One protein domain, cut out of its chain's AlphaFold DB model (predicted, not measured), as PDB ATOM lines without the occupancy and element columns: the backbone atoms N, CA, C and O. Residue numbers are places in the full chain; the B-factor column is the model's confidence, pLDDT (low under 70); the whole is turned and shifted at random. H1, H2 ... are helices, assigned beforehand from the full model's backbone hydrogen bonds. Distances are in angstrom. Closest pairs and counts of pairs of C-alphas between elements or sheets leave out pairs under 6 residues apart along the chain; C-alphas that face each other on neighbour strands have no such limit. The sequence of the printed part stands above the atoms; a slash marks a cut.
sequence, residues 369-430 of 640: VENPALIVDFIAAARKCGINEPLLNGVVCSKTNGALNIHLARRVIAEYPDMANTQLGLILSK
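This is residues 369 to 430 of the 640 residues of an uncharacterized protein of Gammaproteobacteria bacterium (UniProt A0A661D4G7). Picture a small ring-like cluster of five helices: H1, the longest, lies on one side and H3 on the opposite side, with H2 between them at one end and the short H4 and H5 between them at the other. The loop from H2 to H3 reaches outward to Thr 400, at one end of the longest axis, and Lys 430 lies at the other end. The printed part has 62 residues, with five named helices in the order H1, H2, H3, H4, H5 and no named strand, and its class is all helix. It is compact, with a radius of gyration of the C-alphas of 10.2 A and spans of 28 by 23 by 18 A.

Start at Val 369 and find C-alpha 372 at (-36.345, -37.100, -32.822), where H1 begins; it runs over residues 372 to 384 and is 18.4 A long. After a tight link of 4 residues, look for H2 at residues 389 to 395, 9.8 A long. A short link of 10 residues then leads to H3, residues 406 to 415, 14.3 A long, with C-alpha 406 at (-32.585, -50.302, -30.421). One residue further on comes H4, residues 417 to 421, and after one more residue H5, residues 423 to 428, ends at C-alpha 428 at (-25.147, -48.908, -35.141).

Begin with H3, the hub, which touches three other helices. It touches H2 at a steep tilt of 49 degrees, opposite ways, and the closest C-alphas, those of Val 395 and Leu 408, are 5.5 A apart. H3 and H5 only just touch, with 3 pairs of C-alphas within 8 A, the closest being those of Ile 413 and Gly 425 at 6.6 A; they are about perpendicular, at 83 degrees. H3 and H4 touch only at the corner, and only just, with 3 such pairs; their closest C-alphas, of Ile 413 and Met 419, are 5.1 A apart. Now turn to H1, which is apart from H3. With residues 374 to 378 alone it touches H5, about perpendicular at 83 degrees, the C-alphas of Leu 374 and Leu 424 being closest at 5.8 A. With residues 378 to 382 alone it touches H4, closest at the C-alphas of Ala 381 and Met 419, 6.4 A. H1 and H2 are close but not clearly touching, with the C-alphas of Ala 382 and Leu 392 closest at 7.4 A. H2 is apart from H4 and H5. In H1, H2, H3 and H5 every O i to N i+4 pair is within hydrogen-bond range; in H4 it is 0 of 1, beside 2 of 2 O i to N i+3 pairs.

The two C-alphas farthest apart, those of Thr 400 and Lys 430, are 28.8 A from each other. The printed part has no cut, and no link between its helices is long. The mean pLDDT of the printed part is 86.6; look at residues 398 to 401 for the four values under 70.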
ATOM      1  N   VAL A 369     -33.868 -45.426 -28.487       87.56
ATOM      2  CA  VAL A 369     -33.365 -44.211 -29.127       87.56
ATOM      3  C   VAL A 369     -34.472 -43.169 -29.040       87.56
ATOM      4  O   VAL A 369     -35.575 -43.393 -29.536       87.56
ATOM      5  N   GLU A 370     -34.190 -42.054 -28.368       88.25
ATOM      6  CA  GLU A 370     -35.163 -40.981 -28.120       88.25
ATOM      7  C   GLU A 370     -34.928 -39.742 -28.998       88.25
ATOM      8  O   GLU A 370     -35.732 -38.812 -28.948       88.25
ATOM      9  N   ASN A 371     -33.842 -39.701 -29.778       89.44
ATOM     10  CA  ASN A 371     -33.500 -38.558 -30.620       89.44
ATOM     11  C   ASN A 371     -34.519 -38.388 -31.773       89.44
ATOM     12  O   ASN A 371     -34.594 -39.267 -32.637       89.44
ATOM     13  N   PRO A 372     -35.278 -37.273 -31.836       89.69
ATOM     14  CA  PRO A 372     -36.345 -37.100 -32.822       89.69
ATOM     15  C   PRO A 372     -35.878 -37.179 -34.276       89.69
ATOM     16  O   PRO A 372     -36.580 -37.753 -35.105       89.69
ATOM     17  N   ALA A 373     -34.701 -36.639 -34.596       90.50
ATOM     18  CA  ALA A 373     -34.191 -36.652 -35.960       90.50
ATOM     19  C   ALA A 373     -33.806 -38.068 -36.408       90.50
ATOM     20  O   ALA A 373     -34.185 -38.478 -37.504       90.50
ATOM     21  N   LEU A 374     -33.154 -38.850 -35.535       92.00
ATOM     22  CA  LEU A 374     -32.870 -40.264 -35.811       92.00
ATOM     23  C   LEU A 374     -34.157 -41.081 -35.986       92.00
ATOM     24  O   LEU A 374     -34.227 -41.943 -36.858       92.00
ATOM     25  N   ILE A 375     -35.179 -40.803 -35.169       91.75
ATOM     26  CA  ILE A 375     -36.486 -41.469 -35.247       91.75
ATOM     27  C   ILE A 375     -37.158 -41.184 -36.596       91.75
ATOM     28  O   ILE A 375     -37.599 -42.109 -37.279       91.75
ATOM     29  N   VAL A 376     -37.238 -39.908 -36.983       91.69
ATOM     30  CA  VAL A 376     -37.894 -39.476 -38.226       91.69
ATOM     31  C   VAL A 376     -37.178 -40.040 -39.453       91.69
ATOM     32  O   VAL A 376     -37.848 -40.583 -40.333       91.69
ATOM     33  N   ASP A 377     -35.846 -39.961 -39.488       93.44
ATOM     34  CA  ASP A 377     -35.023 -40.519 -40.568       93.44
ATOM     35  C   ASP A 377     -35.243 -42.032 -40.716       93.44
ATOM     36  O   ASP A 377     -35.582 -42.525 -41.796       93.44
ATOM     37  N   PHE A 378     -35.169 -42.770 -39.604       93.44
ATOM     38  CA  PHE A 378     -35.360 -44.218 -39.602       93.44
ATOM     39  C   PHE A 378     -36.757 -44.625 -40.091       93.44
ATOM     40  O   PHE A 378     -36.883 -45.518 -40.928       93.44
ATOM     41  N   ILE A 379     -37.822 -43.971 -39.614       91.44
ATOM     42  CA  ILE A 379     -39.200 -44.281 -40.032       91.44
ATOM     43  C   ILE A 379     -39.409 -43.971 -41.520       91.44
ATOM     44  O   ILE A 379     -40.050 -44.752 -42.231       91.44
ATOM     45  N   ALA A 380     -38.878 -42.845 -42.006       92.00
ATOM     46  CA  ALA A 380     -38.986 -42.464 -43.412       92.00
ATOM     47  C   ALA A 380     -38.283 -43.481 -44.325       92.00
ATOM     48  O   ALA A 380     -38.871 -43.938 -45.310       92.00
ATOM     49  N   ALA A 381     -37.065 -43.891 -43.963       93.19
ATOM     50  CA  ALA A 381     -36.327 -44.923 -44.679       93.19
ATOM     51  C   ALA A 381     -37.037 -46.281 -44.627       93.19
ATOM     52  O   ALA A 381     -37.173 -46.935 -45.661       93.19
ATOM     53  N   ALA A 382     -37.577 -46.670 -43.468       91.81
ATOM     54  CA  ALA A 382     -38.267 -47.946 -43.315       91.81
ATOM     55  C   ALA A 382     -39.488 -48.061 -44.235       91.81
ATOM     56  O   ALA A 382     -39.673 -49.074 -44.912       91.81
ATOM     57  N   ARG A 383     -40.287 -46.990 -44.328       91.44
ATOM     58  CA  ARG A 383     -41.427 -46.920 -45.253       91.44
ATOM     59  C   ARG A 383     -40.991 -46.987 -46.713       91.44
ATOM     60  O   ARG A 383     -41.638 -47.664 -47.506       91.44
ATOM     61  N   LYS A 384     -39.882 -46.329 -47.067       92.19
ATOM     62  CA  LYS A 384     -39.315 -46.383 -48.423       92.19
ATOM     63  C   LYS A 384     -38.833 -47.790 -48.797       92.19
ATOM     64  O   LYS A 384     -39.003 -48.192 -49.942       92.19
ATOM     65  N   CYS A 385     -38.298 -48.540 -47.834       91.12
ATOM     66  CA  CYS A 385     -37.871 -49.931 -48.013       91.12
ATOM     67  C   CYS A 385     -39.044 -50.929 -48.071       91.12
ATOM     68  O   CYS A 385     -38.821 -52.123 -48.252       91.12
ATOM     69  N   GLY A 386     -40.291 -50.471 -47.899       89.56
ATOM     70  CA  GLY A 386     -41.468 -51.340 -47.901       89.56
ATOM     71  C   GLY A 386     -41.592 -52.220 -46.654       89.56
ATOM     72  O   GLY A 386     -42.270 -53.247 -46.702       89.56
ATOM     73  N   ILE A 387     -40.960 -51.837 -45.537       90.00
ATOM     74  CA  ILE A 387     -41.106 -52.551 -44.265       90.00
ATOM     75  C   ILE A 387     -42.569 -52.486 -43.824       90.00
ATOM     76  O   ILE A 387     -43.183 -51.418 -43.800       90.00
ATOM     77  N   ASN A 388     -43.138 -53.642 -43.474       86.75
ATOM     78  CA  ASN A 388     -44.544 -53.721 -43.105       86.75
ATOM     79  C   ASN A 388     -44.847 -52.941 -41.807       86.75
ATOM     80  O   ASN A 388     -44.044 -52.887 -40.875       86.75
ATOM     81  N   GLU A 389     -46.039 -52.344 -41.743       86.06
ATOM     82  CA  GLU A 389     -46.474 -51.530 -40.601       86.06
ATOM     83  C   GLU A 389     -46.487 -52.295 -39.261       86.06
ATOM     84  O   GLU A 389     -46.087 -51.709 -38.258       86.06
ATOM     85  N   PRO A 390     -46.878 -53.585 -39.165       84.69
ATOM     86  CA  PRO A 390     -46.771 -54.327 -37.905       84.69
ATOM     87  C   PRO A 390     -45.342 -54.402 -37.345       84.69
ATOM     88  O   PRO A 390     -45.145 -54.192 -36.149       84.69
ATOM     89  N   LEU A 391     -44.345 -54.659 -38.198       83.19
ATOM     90  CA  LEU A 391     -42.936 -54.701 -37.813       83.19
ATOM     91  C   LEU A 391     -42.443 -53.309 -37.409       83.19
ATOM     92  O   LEU A 391     -41.818 -53.165 -36.359       83.19
ATOM     93  N   LEU A 392     -42.785 -52.278 -38.187       84.19
ATOM     94  CA  LEU A 392     -42.417 -50.894 -37.887       84.19
ATOM     95  C   LEU A 392     -43.020 -50.407 -36.559       84.19
ATOM     96  O   LEU A 392     -42.312 -49.813 -35.750       84.19
ATOM     97  N   ASN A 393     -44.287 -50.727 -36.283       82.50
ATOM     98  CA  ASN A 393     -44.942 -50.434 -35.003       82.50
ATOM     99  C   ASN A 393     -44.347 -51.230 -33.830       82.50
ATOM    100  O   ASN A 393     -44.459 -50.804 -32.685       82.50
ATOM    101  N   GLY A 394     -43.710 -52.375 -34.090       79.88
ATOM    102  CA  GLY A 394     -42.924 -53.093 -33.086       79.88
ATOM    103  C   GLY A 394     -41.627 -52.361 -32.729       79.88
ATOM    104  O   GLY A 394     -41.268 -52.284 -31.555       79.88
ATOM    105  N   VAL A 395     -40.940 -51.792 -33.728       81.88
ATOM    106  CA  VAL A 395     -39.724 -50.987 -33.512       81.88
ATOM    107  C   VAL A 395     -40.060 -49.663 -32.823       81.88
ATOM    108  O   VAL A 395     -39.361 -49.267 -31.892       81.88
ATOM    109  N   VAL A 396     -41.126 -48.983 -33.252       82.88
ATOM    110  CA  VAL A 396     -41.612 -47.728 -32.659       82.88
ATOM    111  C   VAL A 396     -42.440 -48.048 -31.415       82.88
ATOM    112  O   VAL A 396     -43.656 -48.207 -31.457       82.88
ATOM    113  N   CYS A 397     -41.774 -48.156 -30.273       72.81
ATOM    114  CA  CYS A 397     -42.373 -48.714 -29.062       72.81
ATOM    115  C   CYS A 397     -43.087 -47.678 -28.177       72.81
ATOM    116  O   CYS A 397     -43.780 -48.054 -27.229       72.81
ATOM    117  N   SER A 398     -42.941 -46.378 -28.453       67.00
ATOM    118  CA  SER A 398     -43.557 -45.312 -27.657       67.00
ATOM    119  C   SER A 398     -44.578 -44.502 -28.449       67.00
ATOM    120  O   SER A 398     -44.249 -43.840 -29.430       67.00
ATOM    121  N   LYS A 399     -45.822 -44.473 -27.955       62.47
ATOM    122  CA  LYS A 399     -46.908 -43.661 -28.531       62.47
ATOM    123  C   LYS A 399     -46.779 -42.164 -28.230       62.47
ATOM    124  O   LYS A 399     -47.466 -41.372 -28.863       62.47
ATOM    125  N   THR A 400     -45.956 -41.776 -27.252       60.06
ATOM    126  CA  THR A 400     -45.824 -40.379 -26.803       60.06
ATOM    127  C   THR A 400     -44.684 -39.641 -27.491       60.06
ATOM    128  O   THR A 400     -44.856 -38.483 -27.851       60.06
ATOM    129  N   ASN A 401     -43.534 -40.290 -27.681       68.12
ATOM    130  CA  ASN A 401     -42.349 -39.669 -28.288       68.12
ATOM    131  C   ASN A 401     -41.777 -40.446 -29.483       68.12
ATOM    132  O   ASN A 401     -40.756 -40.035 -30.020       68.12
ATOM    133  N   GLY A 402     -42.400 -41.554 -29.900       75.81
ATOM    134  CA  GLY A 402     -41.949 -42.326 -31.063       75.81
ATOM    135  C   GLY A 402     -40.613 -43.045 -30.870       75.81
ATOM    136  O   GLY A 402     -39.998 -43.427 -31.860       75.81
ATOM    137  N   ALA A 403     -40.143 -43.209 -29.629       84.88
ATOM    138  CA  ALA A 403     -38.851 -43.825 -29.350       84.88
ATOM    139  C   ALA A 403     -38.705 -45.199 -30.025       84.88
ATOM    140  O   ALA A 403     -39.652 -45.990 -30.059       84.88
ATOM    141  N   LEU A 404     -37.509 -45.468 -30.553       87.12
ATOM    142  CA  LEU A 404     -37.205 -46.717 -31.251       87.12
ATOM    143  C   LEU A 404     -36.569 -47.712 -30.296       87.12
ATOM    144  O   LEU A 404     -35.596 -47.385 -29.621       87.12
ATOM    145  N   ASN A 405     -37.044 -48.947 -30.299       86.56
ATOM    146  CA  ASN A 405     -36.354 -50.059 -29.669       86.56
ATOM    147  C   ASN A 405     -35.051 -50.361 -30.431       86.56
ATOM    148  O   ASN A 405     -35.084 -50.775 -31.591       86.56
ATOM    149  N   ILE A 406     -33.901 -50.176 -29.776       86.75
ATOM    150  CA  ILE A 406     -32.585 -50.302 -30.421       86.75
ATOM    151  C   ILE A 406     -32.279 -51.739 -30.869       86.75
ATOM    152  O   ILE A 406     -31.614 -51.937 -31.883       86.75
ATOM    153  N   HIS A 407     -32.762 -52.749 -30.143       83.06
ATOM    154  CA  HIS A 407     -32.519 -54.150 -30.473       83.06
ATOM    155  C   HIS A 407     -33.329 -54.565 -31.706       83.06
ATOM    156  O   HIS A 407     -32.792 -55.166 -32.637       83.06
ATOM    157  N   LEU A 408     -34.606 -54.176 -31.761       85.56
ATOM    158  CA  LEU A 408     -35.439 -54.387 -32.944       85.56
ATOM    159  C   LEU A 408     -34.945 -53.567 -34.140       85.56
ATOM    160  O   LEU A 408     -34.913 -54.093 -35.249       85.56
ATOM    161  N   ALA A 409     -34.481 -52.332 -33.926       89.25
ATOM    162  CA  ALA A 409     -33.866 -51.526 -34.979       89.25
ATOM    163  C   ALA A 409     -32.628 -52.219 -35.572       89.25
ATOM    164  O   ALA A 409     -32.518 -52.310 -36.792       89.25
ATOM    165  N   ARG A 410     -31.740 -52.791 -34.738       89.12
ATOM    166  CA  ARG A 410     -30.596 -53.601 -35.206       89.12
ATOM    167  C   ARG A 410     -31.043 -54.793 -36.055       89.12
ATOM    168  O   ARG A 410     -30.451 -55.038 -37.101       89.12
ATOM    169  N   ARG A 411     -32.089 -55.514 -35.633       88.50
ATOM    170  CA  ARG A 411     -32.644 -56.642 -36.404       88.50
ATOM    171  C   ARG A 411     -33.175 -56.197 -37.762       88.50
ATOM    172  O   ARG A 411     -32.871 -56.834 -38.761       88.50
ATOM    173  N   VAL A 412     -33.909 -55.086 -37.799       89.75
ATOM    174  CA  VAL A 412     -34.408 -54.501 -39.049       89.75
ATOM    175  C   VAL A 412     -33.255 -54.068 -39.956       89.75
ATOM    176  O   VAL A 412     -33.272 -54.385 -41.135       89.75
ATOM    177  N   ILE A 413     -32.220 -53.414 -39.431       91.50
ATOM    178  CA  ILE A 413     -31.050 -53.022 -40.236       91.50
ATOM    179  C   ILE A 413     -30.329 -54.245 -40.820       91.50
ATOM    180  O   ILE A 413     -29.883 -54.204 -41.963       91.50
ATOM    181  N   ALA A 414     -30.238 -55.338 -40.059       89.69
ATOM    182  CA  ALA A 414     -29.623 -56.576 -40.529       89.69
ATOM    183  C   ALA A 414     -30.449 -57.286 -41.620       89.69
ATOM    184  O   ALA A 414     -29.874 -57.911 -42.506       89.69
ATOM    185  N   GLU A 415     -31.781 -57.203 -41.558       90.88
ATOM    186  CA  GLU A 415     -32.689 -57.826 -42.533       90.88
ATOM    187  C   GLU A 415     -32.878 -56.970 -43.802       90.88
ATOM    188  O   GLU A 415     -33.051 -57.516 -44.890       90.88
ATOM    189  N   TYR A 416     -32.794 -55.641 -43.679       91.38
ATOM    190  CA  TYR A 416     -33.021 -54.674 -44.760       91.38
ATOM    191  C   TYR A 416     -31.772 -53.791 -44.966       91.38
ATOM    192  O   TYR A 416     -31.670 -52.734 -44.338       91.38
ATOM    193  N   PRO A 417     -30.830 -54.162 -45.860       87.56
ATOM    194  CA  PRO A 417     -29.540 -53.474 -46.010       87.56
ATOM    195  C   PRO A 417     -29.624 -51.968 -46.297       87.56
ATOM    196  O   PRO A 417     -28.777 -51.210 -45.832       87.56
ATOM    197  N   ASP A 418     -30.665 -51.509 -47.001       89.44
ATOM    198  CA  ASP A 418     -30.878 -50.083 -47.293       89.44
ATOM    199  C   ASP A 418     -31.045 -49.230 -46.024       89.44
ATOM    200  O   ASP A 418     -30.716 -48.040 -46.023       89.44
ATOM    201  N   MET A 419     -31.487 -49.839 -44.918       91.19
ATOM    202  CA  MET A 419     -31.613 -49.182 -43.617       91.19
ATOM    203  C   MET A 419     -30.257 -48.819 -43.003       91.19
ATOM    204  O   MET A 419     -30.201 -47.929 -42.151       91.19
ATOM    205  N   ALA A 420     -29.157 -49.444 -43.439       87.81
ATOM    206  CA  ALA A 420     -27.808 -49.101 -42.988       87.81
ATOM    207  C   ALA A 420     -27.392 -47.673 -43.391       87.81
ATOM    208  O   ALA A 420     -26.523 -47.093 -42.745       87.81
ATOM    209  N   ASN A 421     -28.041 -47.090 -44.407       87.94
ATOM    210  CA  ASN A 421     -27.783 -45.723 -44.867       87.94
ATOM    211  C   ASN A 421     -28.469 -44.648 -44.010       87.94
ATOM    212  O   ASN A 421     -28.190 -43.464 -44.187       87.94
ATOM    213  N   THR A 422     -29.374 -45.039 -43.107       91.88
ATOM    214  CA  THR A 422     -29.942 -44.108 -42.121       91.88
ATOM    215  C   THR A 422     -28.862 -43.655 -41.152       91.88
ATOM    216  O   THR A 422     -27.905 -44.382 -40.884       91.88
ATOM    217  N   GLN A 423     -29.042 -42.488 -40.547       91.38
ATOM    218  CA  GLN A 423     -28.091 -41.974 -39.567       91.38
ATOM    219  C   GLN A 423     -27.967 -42.911 -38.355       91.38
ATOM    220  O   GLN A 423     -26.868 -43.163 -37.861       91.38
ATOM    221  N   LEU A 424     -29.084 -43.506 -37.916       91.94
ATOM    222  CA  LEU A 424     -29.071 -44.543 -36.884       91.94
ATOM    223  C   LEU A 424     -28.357 -45.817 -37.370       91.94
ATOM    224  O   LEU A 424     -27.572 -46.392 -36.621       91.94
ATOM    225  N   GLY A 425     -28.586 -46.234 -38.617       90.75
ATOM    226  CA  GLY A 425     -27.889 -47.353 -39.255       90.75
ATOM    227  C   GLY A 425     -26.371 -47.182 -39.246       90.75
ATOM    228  O   GLY A 425     -25.664 -48.075 -38.780       90.75
ATOM    229  N   LEU A 426     -25.886 -46.005 -39.647       89.56
ATOM    230  CA  LEU A 426     -24.467 -45.638 -39.646       89.56
ATOM    231  C   LEU A 426     -23.847 -45.620 -38.243       89.56
ATOM    232  O   LEU A 426     -22.674 -45.945 -38.082       89.56
ATOM    233  N   ILE A 427     -24.605 -45.225 -37.218       90.44
ATOM    234  CA  ILE A 427     -24.134 -45.264 -35.826       90.44
ATOM    235  C   ILE A 427     -24.050 -46.716 -35.341       90.44
ATOM    236  O   ILE A 427     -23.050 -47.122 -34.750       90.44
ATOM    237  N   LEU A 428     -25.081 -47.521 -35.604       89.56
ATOM    238  CA  LEU A 428     -25.147 -48.908 -35.141       89.56
ATOM    239  C   LEU A 428     -24.194 -49.841 -35.901       89.56
ATOM    240  O   LEU A 428     -23.781 -50.854 -35.336       89.56
ATOM    241  N   SER A 429     -23.804 -49.497 -37.133       85.88
ATOM    242  CA  SER A 429     -22.792 -50.232 -37.900       85.88
ATOM    243  C   SER A 429     -21.378 -50.043 -37.349       85.88
ATOM    244  O   SER A 429     -20.505 -50.863 -37.620       85.88
ATOM    245  N   LYS A 430     -21.139 -48.980 -36.568       83.25
ATOM    246  CA  LYS A 430     -19.834 -48.714 -35.951       83.25
ATOM    247  C   LYS A 430     -19.560 -49.587 -34.737       83.25
ATOM    248  O   LYS A 430     -18.408 -49.684 -34.365       83.25
TER     249      LYS A 430